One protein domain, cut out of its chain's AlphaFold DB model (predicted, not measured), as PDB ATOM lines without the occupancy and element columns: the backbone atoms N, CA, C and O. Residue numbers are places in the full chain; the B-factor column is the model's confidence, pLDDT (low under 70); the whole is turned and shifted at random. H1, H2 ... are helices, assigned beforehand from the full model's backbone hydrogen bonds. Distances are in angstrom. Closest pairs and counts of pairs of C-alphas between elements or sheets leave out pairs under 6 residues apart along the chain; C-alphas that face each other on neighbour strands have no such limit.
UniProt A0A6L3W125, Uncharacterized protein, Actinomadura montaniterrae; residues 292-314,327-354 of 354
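AT A GLANCE: This is residues 292 to 314 and 327 to 354 of the 354 residues of an uncharacterized protein of Actinomadura montaniterrae (UniProt A0A6L3W125). Two long helices, H2 and H1, run side by side in opposite ways, shifted lengthwise, with the end of H1 and the last part of H2 reaching past each other in a long, flat pair. Residues 309 to 314 stick out at one end and residues 343 to 354 at the other. The printed part has 51 residues with two named helices, H1 then H2, and no named strand: all helix. It is only just loose, close to extended, with a radius of gyration of the C-alphas of 14.4 A and spans of 51 by 22 by 7 A.

HOW THE PARTS SIT: Start at H2, residues 327 to 351, and look across to H1, residues 292 to 314. They are close but not clearly touching; the closest C-alphas, of Cys 301 and Cys 335, are 7.7 A apart. Their lines stand at a shallow tilt of 3 degrees, opposite ways. In H1 every O i to N i+4 pair is within hydrogen-bond range; in H2, 20 of 21 are.

IN THESE COORDINATES: Find C-alpha 327 at (38.796, 3.458, -9.139); from there H2 runs 37.1 A to C-alpha 351. H1 runs 32.7 A from C-alpha 292 at (43.152, -20.066, -25.787) to C-alpha 314 at (29.808, 9.270, -20.054).

THE WHOLE: The C-alphas farthest apart, of Leu 314 and Phe 354, are 51.0 A apart. Residues 315 to 326 are not printed; C-alphas 314 and 327 are 15.3 A apart across the cut. Confidence is low, under 70, at residues 352 to 354.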
ATOM      1  N   TRP A 292      44.397 -20.490 -26.427       84.00
ATOM      2  CA  TRP A 292      43.152 -20.066 -25.787       84.00
ATOM      3  C   TRP A 292      43.412 -19.103 -24.620       84.00
ATOM      4  O   TRP A 292      42.801 -18.039 -24.561       84.00
ATOM      5  N   LEU A 293      44.403 -19.419 -23.780       79.94
ATOM      6  CA  LEU A 293      44.841 -18.589 -22.654       79.94
ATOM      7  C   LEU A 293      45.299 -17.189 -23.091       79.94
ATOM      8  O   LEU A 293      44.910 -16.184 -22.491       79.94
ATOM      9  N   VAL A 294      46.081 -17.110 -24.171       84.81
ATOM     10  CA  VAL A 294      46.533 -15.831 -24.740       84.81
ATOM     11  C   VAL A 294      45.346 -15.000 -25.235       84.81
ATOM     12  O   VAL A 294      45.284 -13.803 -24.961       84.81
ATOM     13  N   TRP A 295      44.374 -15.619 -25.911       83.56
ATOM     14  CA  TRP A 295      43.182 -14.914 -26.394       83.56
ATOM     15  C   TRP A 295      42.282 -14.424 -25.258       83.56
ATOM     16  O   TRP A 295      41.763 -13.312 -25.344       83.56
ATOM     17  N   THR A 296      42.128 -15.190 -24.174       80.31
ATOM     18  CA  THR A 296      41.349 -14.743 -23.011       80.31
ATOM     19  C   THR A 296      42.017 -13.598 -22.264       80.31
ATOM     20  O   THR A 296      41.335 -12.655 -21.869       80.31
ATOM     21  N   ALA A 297      43.345 -13.636 -22.118       82.00
ATOM     22  CA  ALA A 297      44.095 -12.561 -21.475       82.00
ATOM     23  C   ALA A 297      44.033 -11.270 -22.308       82.00
ATOM     24  O   ALA A 297      43.680 -10.211 -21.791       82.00
ATOM     25  N   ALA A 298      44.286 -11.371 -23.617       83.06
ATOM     26  CA  ALA A 298      44.182 -10.237 -24.532       83.06
ATOM     27  C   ALA A 298      42.755  -9.658 -24.567       83.06
ATOM     28  O   ALA A 298      42.579  -8.443 -24.479       83.06
ATOM     29  N   GLY A 299      41.735 -10.521 -24.633       84.50
ATOM     30  CA  GLY A 299      40.330 -10.115 -24.612       84.50
ATOM     31  C   GLY A 299      39.935  -9.411 -23.313       84.50
ATOM     32  O   GLY A 299      39.301  -8.359 -23.364       84.50
ATOM     33  N   GLY A 300      40.360  -9.935 -22.160       82.00
ATOM     34  CA  GLY A 300      40.106  -9.332 -20.849       82.00
ATOM     35  C   GLY A 300      40.708  -7.932 -20.713       82.00
ATOM     36  O   GLY A 300      40.018  -7.008 -20.281       82.00
ATOM     37  N   CYS A 301      41.954  -7.743 -21.158       82.25
ATOM     38  CA  CYS A 301      42.611  -6.435 -21.144       82.25
ATOM     39  C   CYS A 301      41.884  -5.408 -22.027       82.25
ATOM     40  O   CYS A 301      41.596  -4.299 -21.578       82.25
ATOM     41  N   VAL A 302      41.545  -5.777 -23.267       86.38
ATOM     42  CA  VAL A 302      40.837  -4.877 -24.193       86.38
ATOM     43  C   VAL A 302      39.443  -4.533 -23.665       86.38
ATOM     44  O   VAL A 302      39.046  -3.369 -23.679       86.38
ATOM     45  N   PHE A 303      38.713  -5.520 -23.142       84.56
ATOM     46  CA  PHE A 303      37.381  -5.308 -22.579       84.56
ATOM     47  C   PHE A 303      37.413  -4.391 -21.348       84.56
ATOM     48  O   PHE A 303      36.572  -3.498 -21.224       84.56
ATOM     49  N   GLY A 304      38.425  -4.545 -20.486       82.06
ATOM     50  CA  GLY A 304      38.665  -3.654 -19.352       82.06
ATOM     51  C   GLY A 304      38.866  -2.199 -19.782       82.06
ATOM     52  O   GLY A 304      38.230  -1.305 -19.225       82.06
ATOM     53  N   ILE A 305      39.669  -1.960 -20.824       86.06
ATOM     54  CA  ILE A 305      39.897  -0.613 -21.373       86.06
ATOM     55  C   ILE A 305      38.602  -0.019 -21.941       86.06
ATOM     56  O   ILE A 305      38.310   1.148 -21.685       86.06
ATOM     57  N   ILE A 306      37.801  -0.801 -22.673       89.69
ATOM     58  CA  ILE A 306      36.550  -0.320 -23.281       89.69
ATOM     59  C   ILE A 306      35.523   0.065 -22.211       89.69
ATOM     60  O   ILE A 306      34.957   1.155 -22.277       89.69
ATOM     61  N   ILE A 307      35.289  -0.795 -21.212       85.12
ATOM     62  CA  ILE A 307      34.343  -0.495 -20.125       85.12
ATOM     63  C   ILE A 307      34.779   0.760 -19.374       85.12
ATOM     64  O   ILE A 307      33.961   1.632 -19.067       85.12
ATOM     65  N   PHE A 308      36.072   0.848 -19.079       84.75
ATOM     66  CA  PHE A 308      36.613   1.937 -18.293       84.75
ATOM     67  C   PHE A 308      36.590   3.265 -19.070       84.75
ATOM     68  O   PHE A 308      36.086   4.273 -18.569       84.75
ATOM     69  N   GLY A 309      37.032   3.253 -20.330       84.88
ATOM     70  CA  GLY A 309      36.961   4.404 -21.230       84.88
ATOM     71  C   GLY A 309      35.522   4.860 -21.485       84.88
ATOM     72  O   GLY A 309      35.243   6.057 -21.462       84.88
ATOM     73  N   GLY A 310      34.582   3.919 -21.632       87.25
ATOM     74  CA  GLY A 310      33.158   4.222 -21.791       87.25
ATOM     75  C   GLY A 310      32.560   4.925 -20.570       87.25
ATOM     76  O   GLY A 310      31.838   5.915 -20.712       87.25
ATOM     77  N   LYS A 311      32.904   4.475 -19.354       83.19
ATOM     78  CA  LYS A 311      32.478   5.134 -18.109       83.19
ATOM     79  C   LYS A 311      33.039   6.550 -17.977       83.19
ATOM     80  O   LYS A 311      32.302   7.449 -17.572       83.19
ATOM     81  N   LEU A 312      34.307   6.756 -18.333       84.19
ATOM     82  CA  LEU A 312      34.924   8.083 -18.342       84.19
ATOM     83  C   LEU A 312      34.263   9.019 -19.352       84.19
ATOM     84  O   LEU A 312      33.942  10.149 -18.998       84.19
ATOM     85  N   GLY A 313      33.998   8.540 -20.569       85.00
ATOM     86  CA  GLY A 313      33.327   9.332 -21.601       85.00
ATOM     87  C   GLY A 313      31.944   9.812 -21.157       85.00
ATOM     88  O   GLY A 313      31.629  10.994 -21.268       85.00
ATOM     89  N   LEU A 314      31.141   8.923 -20.560       86.06
ATOM     90  CA  LEU A 314      29.808   9.270 -20.054       86.06
ATOM     91  C   LEU A 314      29.842  10.269 -18.887       86.06
ATOM     92  O   LEU A 314      28.949  11.107 -18.775       86.06
ATOM     93  N   GLU A 327      39.382   4.544  -8.327       71.25
ATOM     94  CA  GLU A 327      38.796   3.458  -9.139       71.25
ATOM     95  C   GLU A 327      39.812   2.864 -10.133       71.25
ATOM     96  O   GLU A 327      39.791   1.660 -10.395       71.25
ATOM     97  N   PHE A 328      40.762   3.666 -10.626       70.12
ATOM     98  CA  PHE A 328      41.864   3.174 -11.466       70.12
ATOM     99  C   PHE A 328      42.804   2.219 -10.724       70.12
ATOM    100  O   PHE A 328      43.355   1.299 -11.334       70.12
ATOM    101  N   GLY A 329      42.972   2.417  -9.412       78.69
ATOM    102  CA  GLY A 329      43.830   1.573  -8.583       78.69
ATOM    103  C   GLY A 329      43.386   0.111  -8.600       78.69
ATOM    104  O   GLY A 329      44.217  -0.783  -8.743       78.69
ATOM    105  N   TRP A 330      42.074  -0.137  -8.563       76.38
ATOM    106  CA  TRP A 330      41.514  -1.490  -8.607       76.38
ATOM    107  C   TRP A 330      41.718  -2.181  -9.956       76.38
ATOM    108  O   TRP A 330      41.964  -3.385  -9.991       76.38
ATOM    109  N   LEU A 331      41.675  -1.430 -11.060       76.69
ATOM    110  CA  LEU A 331      41.933  -1.978 -12.391       76.69
ATOM    111  C   LEU A 331      43.407  -2.376 -12.552       76.69
ATOM    112  O   LEU A 331      43.704  -3.474 -13.023       76.69
ATOM    113  N   MET A 332      44.332  -1.516 -12.111       80.31
ATOM    114  CA  MET A 332      45.765  -1.832 -12.123       80.31
ATOM    115  C   MET A 332      46.084  -3.020 -11.216       80.31
ATOM    116  O   MET A 332      46.821  -3.915 -11.624       80.31
ATOM    117  N   LEU A 333      45.469  -3.084 -10.031       80.56
ATOM    118  CA  LEU A 333      45.617  -4.218  -9.121       80.56
ATOM    119  C   LEU A 333      45.122  -5.527  -9.758       80.56
ATOM    120  O   LEU A 333      45.803  -6.547  -9.664       80.56
ATOM    121  N   ALA A 334      43.976  -5.498 -10.446       79.50
ATOM    122  CA  ALA A 334      43.431  -6.665 -11.137       79.50
ATOM    123  C   ALA A 334      44.338  -7.138 -12.286       79.50
ATOM    124  O   ALA A 334      44.591  -8.336 -12.407       79.50
ATOM    125  N   CYS A 335      44.884  -6.215 -13.085       78.62
ATOM    126  CA  CYS A 335      45.852  -6.550 -14.133       78.62
ATOM    127  C   CYS A 335      47.134  -7.171 -13.564       78.62
ATOM    128  O   CYS A 335      47.622  -8.163 -14.102       78.62
ATOM    129  N   VAL A 336      47.666  -6.625 -12.466       81.94
ATOM    130  CA  VAL A 336      48.874  -7.160 -11.819       81.94
ATOM    131  C   VAL A 336      48.620  -8.551 -11.239       81.94
ATOM    132  O   VAL A 336      49.438  -9.443 -11.445       81.94
ATOM    133  N   MET A 337      47.476  -8.770 -10.579       80.25
ATOM    134  CA  MET A 337      47.098 -10.085 -10.040       80.25
ATOM    135  C   MET A 337      46.870 -11.132 -11.136       80.25
ATOM    136  O   MET A 337      47.278 -12.283 -10.994       80.25
ATOM    137  N   ALA A 338      46.256 -10.741 -12.255       80.75
ATOM    138  CA  ALA A 338      46.095 -11.633 -13.399       80.75
ATOM    139  C   ALA A 338      47.450 -11.980 -14.041       80.75
ATOM    140  O   ALA A 338      47.701 -13.141 -14.366       80.75
ATOM    141  N   GLY A 339      48.342 -10.992 -14.183       80.00
ATOM    142  CA  GLY A 339      49.692 -11.195 -14.710       80.00
ATOM    143  C   GLY A 339      50.553 -12.092 -13.816       80.00
ATOM    144  O   GLY A 339      51.237 -12.984 -14.320       80.00
ATOM    145  N   SER A 340      50.486 -11.912 -12.494       77.62
ATOM    146  CA  SER A 340      51.257 -12.718 -11.540       77.62
ATOM    147  C   SER A 340      50.764 -14.165 -11.471       77.62
ATOM    148  O   SER A 340      51.583 -15.085 -11.490       77.62
ATOM    149  N   GLY A 341      49.446 -14.392 -11.485       76.88
ATOM    150  CA  GLY A 341      48.871 -15.739 -11.534       76.88
ATOM    151  C   GLY A 341      49.302 -16.518 -12.781       76.88
ATOM    152  O   GLY A 341      49.590 -17.713 -12.702       76.88
ATOM    153  N   PHE A 342      49.437 -15.831 -13.918       80.88
ATOM    154  CA  PHE A 342      49.928 -16.428 -15.161       80.88
ATOM    155  C   PHE A 342      51.395 -16.855 -15.079       80.88
ATOM    156  O   PHE A 342      51.748 -17.928 -15.568       80.88
ATOM    157  N   ALA A 343      52.243 -16.037 -14.451       79.19
ATOM    158  CA  ALA A 343      53.655 -16.356 -14.268       79.19
ATOM    159  C   ALA A 343      53.835 -17.605 -13.391       79.19
ATOM    160  O   ALA A 343      54.617 -18.488 -13.732       79.19
ATOM    161  N   ILE A 344      53.058 -17.716 -12.308       76.31
ATOM    162  CA  ILE A 344      53.104 -18.872 -11.402       76.31
ATOM    163  C   ILE A 344      52.603 -20.136 -12.110       76.31
ATOM    164  O   ILE A 344      53.269 -21.166 -12.058       76.31
ATOM    165  N   ALA A 345      51.477 -20.055 -12.825       76.62
ATOM    166  CA  ALA A 345      50.945 -21.188 -13.583       76.62
ATOM    167  C   ALA A 345      51.925 -21.668 -14.668       76.62
ATOM    168  O   ALA A 345      52.076 -22.866 -14.887       76.62
ATOM    169  N   PHE A 346      52.623 -20.739 -15.324       81.25
ATOM    170  CA  PHE A 346      53.638 -21.070 -16.319       81.25
ATOM    171  C   PHE A 346      54.845 -21.784 -15.701       81.25
ATOM    172  O   PHE A 346      55.289 -22.796 -16.238       81.25
ATOM    173  N   VAL A 347      55.347 -21.302 -14.557       80.69
ATOM    174  CA  VAL A 347      56.453 -21.955 -13.838       80.69
ATOM    175  C   VAL A 347      56.043 -23.343 -13.350       80.69
ATOM    176  O   VAL A 347      56.797 -24.287 -13.554       80.69
ATOM    177  N   ALA A 348      54.839 -23.498 -12.794       74.44
ATOM    178  CA  ALA A 348      54.335 -24.797 -12.345       74.44
ATOM    179  C   ALA A 348      54.269 -25.823 -13.492       74.44
ATOM    180  O   ALA A 348      54.674 -26.964 -13.316       74.44
ATOM    181  N   ILE A 349      53.852 -25.406 -14.692       81.50
ATOM    182  CA  ILE A 349      53.815 -26.283 -15.877       81.50
ATOM    183  C   ILE A 349      55.223 -26.671 -16.366       81.50
ATOM    184  O   ILE A 349      55.388 -27.732 -16.961       81.50
ATOM    185  N   ILE A 350      56.235 -25.822 -16.161       81.06
ATOM    186  CA  ILE A 350      57.621 -26.127 -16.555       81.06
ATOM    187  C   ILE A 350      58.305 -27.043 -15.539       81.06
ATOM    188  O   ILE A 350      59.094 -27.897 -15.939       81.06
ATOM    189  N   VAL A 351      58.050 -26.826 -14.247       82.62
ATOM    190  CA  VAL A 351      58.726 -27.537 -13.150       82.62
ATOM    191  C   VAL A 351      58.115 -28.914 -12.898       82.62
ATOM    192  O   VAL A 351      58.867 -29.814 -12.542       82.62
ATOM    193  N   ASP A 352      56.820 -29.100 -13.172       69.31
ATOM    194  CA  ASP A 352      56.168 -30.415 -13.203       69.31
ATOM    195  C   ASP A 352      55.874 -30.851 -14.651       69.31
ATOM    196  O   ASP A 352      54.732 -30.778 -15.130       69.31
ATOM    197  N   PRO A 353      56.891 -31.320 -15.398       55.16
ATOM    198  CA  PRO A 353      56.644 -32.167 -16.542       55.16
ATOM    199  C   PRO A 353      56.260 -33.536 -15.977       55.16
ATOM    200  O   PRO A 353      57.117 -34.261 -15.486       55.16
ATOM    201  N   PHE A 354      54.969 -33.850 -15.988       54.00
ATOM    202  CA  PHE A 354      54.457 -35.200 -15.731       54.00
ATOM    203  C   PHE A 354      55.369 -36.334 -16.224       54.00
ATOM    204  O   PHE A 354      55.867 -36.235 -17.375       54.00
TER     205      PHE A 354